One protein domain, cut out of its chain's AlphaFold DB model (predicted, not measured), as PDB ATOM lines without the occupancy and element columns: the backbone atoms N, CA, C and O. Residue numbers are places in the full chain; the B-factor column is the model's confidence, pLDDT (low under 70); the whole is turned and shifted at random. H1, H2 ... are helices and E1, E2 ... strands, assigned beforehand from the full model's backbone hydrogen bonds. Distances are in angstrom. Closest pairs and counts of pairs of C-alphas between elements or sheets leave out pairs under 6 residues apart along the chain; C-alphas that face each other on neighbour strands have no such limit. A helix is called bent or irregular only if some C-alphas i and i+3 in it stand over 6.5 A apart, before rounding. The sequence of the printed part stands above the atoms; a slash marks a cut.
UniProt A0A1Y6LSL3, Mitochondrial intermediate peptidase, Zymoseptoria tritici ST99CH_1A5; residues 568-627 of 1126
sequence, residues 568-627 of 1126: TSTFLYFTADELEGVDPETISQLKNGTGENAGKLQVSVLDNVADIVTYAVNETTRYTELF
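What this domain is: This is residues 568 to 627 of the 1126 residues of the protein "Mitochondrial intermediate peptidase" of Zymoseptoria tritici ST99CH_1A5 (UniProt A0A1Y6LSL3). What does the model look like? A short two-stranded ribbon, E1 and E2, lies between a helical hairpin, H2 and H3, and the loop of residues 590 to 600 that leads into E2. The short helix H1 lies near E2. What is it made of? The printed part has 60 residues with two named strands and three named helices, in the order E1 H1 E2 H2 H3; the sheet E1 - E2 is antiparallel and the class is mixed, helices and strands. How large is it? It is compact, with a radius of gyration of the C-alphas of 10.3 A, and rounded, spanning 28 by 24 by 20 A.

Where its parts are: Where does the first strand run? E1 is residues 571 to 574, 10.0 A long, from C-alpha 571 at (85.796, 133.696, 128.096). What comes next? H1 is residues 584 to 589, 8.7 A, and E2 is residues 601 to 604, 9.9 A. Where are the longer helices? H2 is residues 605 to 615, 14.7 A, beginning at C-alpha 605 at (84.856, 127.861, 128.311); it is irregular, with C-alphas 607 and 610 7.8 A apart. H3 is residues 619 to 627, 11.8 A, ending at C-alpha 627 at (92.109, 124.321, 133.733).

How they stand to each other: How do the strands pair? E1 and E2 are antiparallel neighbours at 143 degrees; N 572 and O 603 are 2.9 A apart and N 601 and O 574 are 2.7 A apart, within hydrogen-bond range. Residues 591 to 592 also pair, antiparallel, with residues 601 to 602 of E2. How do the helices stand to the strands? The closest C-alphas of E1 and H3, Leu 572 and Glu 625, are 7.5 A apart. H1 and E2 are near each other, with 8 pairs of C-alphas within 10 A. How do the helices stand to each other? H2 and H3 are a helical hairpin: they touch, closest at the C-alphas of Val 613 and Arg 622, 4.8 A, and run opposite ways at a shallow tilt of 32 degrees, only just short of steep. H1 and H2 are apart, but only just, at 8.2 A. Are the helices' backbones in order? In H1 and H3 every O i to N i+4 pair is within hydrogen-bond range; in H2, 4 of 7 are.

The domain as a whole: Which points lie farthest apart? The C-alphas of Gly 595 and Thr 614, 29.1 A. Which links are long? The link from H1 to E2 is long, with 11 residues; E2 to H2 and H2 to H3 are tight, and E1 to H1 is short. Is anything cut or uncertain? The printed part has no cut, its mean pLDDT is 93.4, and no printed residue is under 70.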
ATOM      1  N   THR A 568      77.288 132.193 134.002       79.00
ATOM      2  CA  THR A 568      77.738 132.853 132.773       79.00
ATOM      3  C   THR A 568      79.125 132.340 132.412       79.00
ATOM      4  O   THR A 568      80.034 132.373 133.238       79.00
ATOM      5  N   SER A 569      79.305 131.857 131.177       80.69
ATOM      6  CA  SER A 569      80.588 131.277 130.769       80.69
ATOM      7  C   SER A 569      81.730 132.287 130.870       80.69
ATOM      8  O   SER A 569      81.646 133.401 130.343       80.69
ATOM      9  N   THR A 570      82.836 131.856 131.477       90.62
ATOM     10  CA  THR A 570      84.125 132.541 131.352       90.62
ATOM     11  C   THR A 570      84.575 132.525 129.886       90.62
ATOM     12  O   THR A 570      84.295 131.576 129.147       90.62
ATOM     13  N   PHE A 571      85.265 133.585 129.454       95.06
ATOM     14  CA  PHE A 571      85.796 133.696 128.096       95.06
ATOM     15  C   PHE A 571      87.322 133.722 128.089       95.06
ATOM     16  O   PHE A 571      87.932 134.604 128.696       95.06
ATOM     17  N   LEU A 572      87.920 132.798 127.339       97.19
ATOM     18  CA  LEU A 572      89.342 132.798 127.016       97.19
ATOM     19  C   LEU A 572      89.585 133.431 125.643       97.19
ATOM     20  O   LEU A 572      88.672 133.599 124.832       97.19
ATOM     21  N   TYR A 573      90.834 133.829 125.399       97.75
ATOM     22  CA  TYR A 573      91.231 134.519 124.176       97.75
ATOM     23  C   TYR A 573      92.466 133.855 123.567       97.75
ATOM     24  O   TYR A 573      93.560 133.914 124.133       97.75
ATOM     25  N   PHE A 574      92.306 133.289 122.372       97.75
ATOM     26  CA  PHE A 574      93.347 132.562 121.636       97.75
ATOM     27  C   PHE A 574      93.518 133.141 120.222       97.75
ATOM     28  O   PHE A 574      92.560 133.627 119.626       97.75
ATOM     29  N   THR A 575      94.728 133.147 119.667       96.31
ATOM     30  CA  THR A 575      94.955 133.430 118.241       96.31
ATOM     31  C   THR A 575      94.425 132.282 117.377       96.31
ATOM     32  O   THR A 575      94.144 131.192 117.871       96.31
ATOM     33  N   ALA A 576      94.315 132.501 116.063       94.06
ATOM     34  CA  ALA A 576      93.984 131.421 115.131       94.06
ATOM     35  C   ALA A 576      95.028 130.283 115.163       94.06
ATOM     36  O   ALA A 576      94.656 129.120 115.066       94.06
ATOM     37  N   ASP A 577      96.306 130.618 115.366       94.12
ATOM     38  CA  ASP A 577      97.407 129.651 115.458       94.12
ATOM     39  C   ASP A 577      97.347 128.843 116.775       94.12
ATOM     40  O   ASP A 577      97.612 127.645 116.790       94.12
ATOM     41  N   GLU A 578      96.930 129.466 117.889       95.94
ATOM     42  CA  GLU A 578      96.664 128.773 119.166       95.94
ATOM     43  C   GLU A 578      95.454 127.811 119.081       95.94
ATOM     44  O   GLU A 578      95.314 126.942 119.943       95.94
ATOM     45  N   LEU A 579      94.615 127.937 118.042       96.06
ATOM     46  CA  LEU A 579      93.434 127.109 117.758       96.06
ATOM     47  C   LEU A 579      93.631 126.157 116.558       96.06
ATOM     48  O   LEU A 579      92.651 125.624 116.033       96.06
ATOM     49  N   GLU A 580      94.873 125.922 116.112       95.38
ATOM     50  CA  GLU A 580      95.159 124.961 115.037       95.38
ATOM     51  C   GLU A 580      94.539 123.585 115.344       95.38
ATOM     52  O   GLU A 580      94.685 123.058 116.446       95.38
ATOM     53  N   GLY A 581      93.838 123.013 114.360       92.75
ATOM     54  CA  GLY A 581      93.135 121.729 114.454       92.75
ATOM     55  C   GLY A 581      91.646 121.827 114.808       92.75
ATOM     56  O   GLY A 581      90.887 120.949 114.403       92.75
ATOM     57  N   VAL A 582      91.200 122.900 115.473       93.94
ATOM     58  CA  VAL A 582      89.773 123.132 115.776       93.94
ATOM     59  C   VAL A 582      88.982 123.384 114.483       93.94
ATOM     60  O   VAL A 582      89.496 123.971 113.530       93.94
ATOM     61  N   ASP A 583      87.724 122.931 114.438       90.81
ATOM     62  CA  ASP A 583      86.907 122.984 113.223       90.81
ATOM     63  C   ASP A 583      86.714 124.431 112.697       90.81
ATOM     64  O   ASP A 583      86.329 125.322 113.467       90.81
ATOM     65  N   PRO A 584      86.938 124.697 111.391       90.88
ATOM     66  CA  PRO A 584      86.783 126.030 110.809       90.88
ATOM     67  C   PRO A 584      85.382 126.646 110.945       90.88
ATOM     68  O   PRO A 584      85.271 127.872 110.970       90.88
ATOM     69  N   GLU A 585      84.317 125.844 111.034       88.06
ATOM     70  CA  GLU A 585      82.960 126.327 111.293       88.06
ATOM     71  C   GLU A 585      82.821 126.806 112.745       88.06
ATOM     72  O   GLU A 585      82.359 127.932 112.953       88.06
ATOM     73  N   THR A 586      83.299 126.029 113.729       88.25
ATOM     74  CA  THR A 586      83.388 126.465 115.138       88.25
ATOM     75  C   THR A 586      84.207 127.758 115.239       88.25
ATOM     76  O   THR A 586      83.710 128.745 115.778       88.25
ATOM     77  N   ILE A 587      85.398 127.821 114.625       93.00
ATOM     78  CA  ILE A 587      86.237 129.036 114.573       93.00
ATOM     79  C   ILE A 587      85.477 130.228 113.957       93.00
ATOM     80  O   ILE A 587      85.577 131.347 114.460       93.00
ATOM     81  N   SER A 588      84.678 130.010 112.904       91.75
ATOM     82  CA  SER A 588      83.887 131.067 112.247       91.75
ATOM     83  C   SER A 588      82.739 131.626 113.098       91.75
ATOM     84  O   SER A 588      82.248 132.721 112.817       91.75
ATOM     85  N   GLN A 589      82.321 130.893 114.133       91.81
ATOM     86  CA  GLN A 589      81.268 131.291 115.072       91.81
ATOM     87  C   GLN A 589      81.831 132.077 116.272       91.81
ATOM     88  O   GLN A 589      81.071 132.750 116.975       91.81
ATOM     89  N   LEU A 590      83.155 132.053 116.485       94.06
ATOM     90  CA  LEU A 590      83.824 132.809 117.545       94.06
ATOM     91  C   LEU A 590      83.831 134.320 117.256       94.06
ATOM     92  O   LEU A 590      83.923 134.783 116.117       94.06
ATOM     93  N   LYS A 591      83.771 135.125 118.320       95.31
ATOM     94  CA  LYS A 591      83.817 136.593 118.225       95.31
ATOM     95  C   LYS A 591      85.268 137.071 118.231       95.31
ATOM     96  O   LYS A 591      86.106 136.507 118.923       95.31
ATOM     97  N   ASN A 592      85.569 138.157 117.522       95.75
ATOM     98  CA  ASN A 592      86.876 138.805 117.647       95.75
ATOM     99  C   ASN A 592      87.002 139.492 119.017       95.75
ATOM    100  O   ASN A 592      86.112 140.242 119.424       95.75
ATOM    101  N   GLY A 593      88.125 139.267 119.695       93.62
ATOM    102  CA  GLY A 593      88.512 139.976 120.907       93.62
ATOM    103  C   GLY A 593      88.738 141.469 120.654       93.62
ATOM    104  O   GLY A 593      88.999 141.916 119.533       93.62
ATOM    105  N   THR A 594      88.612 142.264 121.715       94.06
ATOM    106  CA  THR A 594      88.705 143.731 121.660       94.06
ATOM    107  C   THR A 594      89.626 144.260 122.758       94.06
ATOM    108  O   THR A 594      90.000 143.528 123.674       94.06
ATOM    109  N   GLY A 595      90.026 145.532 122.656       94.81
ATOM    110  CA  GLY A 595      90.967 146.138 123.600       94.81
ATOM    111  C   GLY A 595      92.329 145.443 123.550       94.81
ATOM    112  O   GLY A 595      92.942 145.360 122.488       94.81
ATOM    113  N   GLU A 596      92.784 144.933 124.692       94.06
ATOM    114  CA  GLU A 596      94.031 144.164 124.820       94.06
ATOM    115  C   GLU A 596      93.995 142.800 124.106       94.06
ATOM    116  O   GLU A 596      95.037 142.307 123.687       94.06
ATOM    117  N   ASN A 597      92.801 142.241 123.871       95.62
ATOM    118  CA  ASN A 597      92.600 140.978 123.152       95.62
ATOM    119  C   ASN A 597      92.357 141.170 121.639       95.62
ATOM    120  O   ASN A 597      91.864 140.269 120.958       95.62
ATOM    121  N   ALA A 598      92.669 142.348 121.087       94.50
ATOM    122  CA  ALA A 598      92.533 142.616 119.658       94.50
ATOM    123  C   ALA A 598      93.470 141.718 118.823       94.50
ATOM    124  O   ALA A 598      94.686 141.743 118.993       94.50
ATOM    125  N   GLY A 599      92.895 140.948 117.894       93.81
ATOM    126  CA  GLY A 599      93.618 139.947 117.094       93.81
ATOM    127  C   GLY A 599      93.555 138.517 117.647       93.81
ATOM    128  O   GLY A 599      94.084 137.607 117.014       93.81
ATOM    129  N   LYS A 600      92.884 138.309 118.787       97.50
ATOM    130  CA  LYS A 600      92.488 136.991 119.302       97.50
ATOM    131  C   LYS A 600      90.996 136.729 119.051       97.50
ATOM    132  O   LYS A 600      90.225 137.663 118.834       97.50
ATOM    133  N   LEU A 601      90.591 135.467 119.089       97.56
ATOM    134  CA  LEU A 601      89.209 134.997 119.077       97.56
ATOM    135  C   LEU A 601      88.757 134.686 120.507       97.56
ATOM    136  O   LEU A 601      89.534 134.187 121.316       97.56
ATOM    137  N   GLN A 602      87.503 135.017 120.803       97.00
ATOM    138  CA  GLN A 602      86.838 134.807 122.082       97.00
ATOM    139  C   GLN A 602      86.226 133.402 122.117       97.00
ATOM    140  O   GLN A 602      85.248 133.150 121.409       97.00
ATOM    141  N   VAL A 603      86.788 132.528 122.947       96.19
ATOM    142  CA  VAL A 603      86.329 131.153 123.200       96.19
ATOM    143  C   VAL A 603      85.529 131.122 124.500       96.19
ATOM    144  O   VAL A 603      85.902 131.772 125.475       96.19
ATOM    145  N   SER A 604      84.400 130.416 124.496       94.31
ATOM    146  CA  SER A 604      83.496 130.269 125.636       94.31
ATOM    147  C   SER A 604      83.794 128.957 126.356       94.31
ATOM    148  O   SER A 604      83.504 127.890 125.820       94.31
ATOM    149  N   VAL A 605      84.356 129.031 127.564       91.56
ATOM    150  CA  VAL A 605      84.856 127.861 128.311       91.56
ATOM    151  C   VAL A 605      83.789 126.771 128.487       91.56
ATOM    152  O   VAL A 605      84.092 125.587 128.375       91.56
ATOM    153  N   LEU A 606      82.523 127.137 128.717       86.38
ATOM    154  CA  LEU A 606      81.435 126.164 128.871       86.38
ATOM    155  C   LEU A 606      80.910 125.606 127.536       86.38
ATOM    156  O   LEU A 606      80.490 124.452 127.497       86.38
ATOM    157  N   ASP A 607      80.931 126.391 126.453       86.19
ATOM    158  CA  ASP A 607      80.363 125.982 125.155       86.19
ATOM    159  C   ASP A 607      81.388 125.313 124.223       86.19
ATOM    160  O   ASP A 607      81.007 124.668 123.245       86.19
ATOM    161  N   ASN A 608      82.690 125.515 124.462       91.62
ATOM    162  CA  ASN A 608      83.753 125.138 123.528       91.62
ATOM    163  C   ASN A 608      84.749 124.105 124.069       91.62
ATOM    164  O   ASN A 608      85.408 123.473 123.241       91.62
ATOM    165  N   VAL A 609      84.819 123.860 125.387       91.06
ATOM    166  CA  VAL A 609      85.827 122.966 125.996       91.06
ATOM    167  C   VAL A 609      85.992 121.639 125.253       91.06
ATOM    168  O   VAL A 609      87.120 121.247 124.968       91.06
ATOM    169  N   ALA A 610      84.893 120.983 124.867       87.75
ATOM    170  CA  ALA A 610      84.924 119.697 124.174       87.75
ATOM    171  C   ALA A 610      85.581 119.766 122.782       87.75
ATOM    172  O   ALA A 610      86.349 118.871 122.435       87.75
ATOM    173  N   ASP A 611      85.340 120.825 122.000       90.94
ATOM    174  CA  ASP A 611      86.003 121.022 120.702       90.94
ATOM    175  C   ASP A 611      87.498 121.345 120.910       90.94
ATOM    176  O   ASP A 611      88.361 120.808 120.213       90.94
ATOM    177  N   ILE A 612      87.830 122.173 121.907       94.62
ATOM    178  CA  ILE A 612      89.214 122.581 122.188       94.62
ATOM    179  C   ILE A 612      90.070 121.401 122.674       94.62
ATOM    180  O   ILE A 612      91.102 121.120 122.066       94.62
ATOM    181  N   VAL A 613      89.658 120.671 123.720       94.88
ATOM    182  CA  VAL A 613      90.475 119.572 124.286       94.88
ATOM    183  C   VAL A 613      90.581 118.351 123.365       94.88
ATOM    184  O   VAL A 613      91.461 117.518 123.562       94.88
ATOM    185  N   THR A 614      89.711 118.240 122.358       92.81
ATOM    186  CA  THR A 614      89.721 117.130 121.389       92.81
ATOM    187  C   THR A 614      90.549 117.440 120.146       92.81
ATOM    188  O   THR A 614      91.192 116.536 119.610       92.81
ATOM    189  N   TYR A 615      90.541 118.692 119.671       93.50
ATOM    190  CA  TYR A 615      91.081 119.034 118.349       93.50
ATOM    191  C   TYR A 615      92.204 120.079 118.350       93.50
ATOM    192  O   TYR A 615      92.985 120.093 117.398       93.50
ATOM    193  N   ALA A 616      92.343 120.925 119.379       95.31
ATOM    194  CA  ALA A 616      93.416 121.921 119.406       95.31
ATOM    195  C   ALA A 616      94.787 121.235 119.535       95.31
ATOM    196  O   ALA A 616      95.075 120.579 120.537       95.31
ATOM    197  N   VAL A 617      95.654 121.405 118.533       95.06
ATOM    198  CA  VAL A 617      96.990 120.782 118.464       95.06
ATOM    199  C   VAL A 617      97.916 121.320 119.563       95.06
ATOM    200  O   VAL A 617      98.728 120.576 120.122       95.06
ATOM    201  N   ASN A 618      97.764 122.596 119.930       95.00
ATOM    202  CA  ASN A 618      98.538 123.228 120.991       95.00
ATOM    203  C   ASN A 618      98.095 122.740 122.386       95.00
ATOM    204  O   ASN A 618      97.011 123.055 122.874       95.00
ATOM    205  N   GLU A 619      98.982 122.005 123.052       94.31
ATOM    206  CA  GLU A 619      98.777 121.438 124.389       94.31
ATOM    207  C   GLU A 619      98.584 122.511 125.470       94.31
ATOM    208  O   GLU A 619      97.791 122.317 126.386       94.31
ATOM    209  N   THR A 620      99.201 123.692 125.321       95.44
ATOM    210  CA  THR A 620      98.954 124.829 126.226       95.44
ATOM    211  C   THR A 620      97.521 125.357 126.090       95.44
ATOM    212  O   THR A 620      96.923 125.759 127.088       95.44
ATOM    213  N   THR A 621      96.933 125.314 124.888       96.81
ATOM    214  CA  THR A 621      95.518 125.664 124.666       96.81
ATOM    215  C   THR A 621      94.605 124.653 125.361       96.81
ATOM    216  O   THR A 621      93.737 125.059 126.133       96.81
ATOM    217  N   ARG A 622      94.848 123.343 125.173       96.25
ATOM    218  CA  ARG A 622      94.082 122.271 125.842       96.25
ATOM    219  C   ARG A 622      94.172 122.360 127.368       96.25
ATOM    220  O   ARG A 622      93.144 122.296 128.038       96.25
ATOM    221  N   TYR A 623      95.381 122.562 127.902       96.19
ATOM    222  CA  TYR A 623      95.618 122.792 129.329       96.19
ATOM    223  C   TYR A 623      94.809 123.987 129.837       96.19
ATOM    224  O   TYR A 623      94.081 123.853 130.814       96.19
ATOM    225  N   THR A 624      94.911 125.148 129.179       96.38
ATOM    226  CA  THR A 624      94.302 126.397 129.671       96.38
ATOM    227  C   THR A 624      92.777 126.316 129.667       96.38
ATOM    228  O   THR A 624      92.143 126.714 130.642       96.38
ATOM    229  N   GLU A 625      92.190 125.747 128.613       95.44
ATOM    230  CA  GLU A 625      90.744 125.536 128.520       95.44
ATOM    231  C   GLU A 625      90.244 124.566 129.604       95.44
ATOM    232  O   GLU A 625      89.311 124.896 130.335       95.44
ATOM    233  N   LEU A 626      90.884 123.397 129.771       93.50
ATOM    234  CA  LEU A 626      90.485 122.432 130.805       93.50
ATOM    235  C   LEU A 626      90.687 122.998 132.219       93.50
ATOM    236  O   LEU A 626      89.852 122.777 133.096       93.50
ATOM    237  N   PHE A 627      91.778 123.729 132.443       94.69
ATOM    238  CA  PHE A 627      92.109 124.321 133.733       94.69
ATOM    239  C   PHE A 627      91.068 125.359 134.160       94.69
ATOM    240  O   PHE A 627      90.581 125.288 135.284       94.69
TER     241      PHE A 627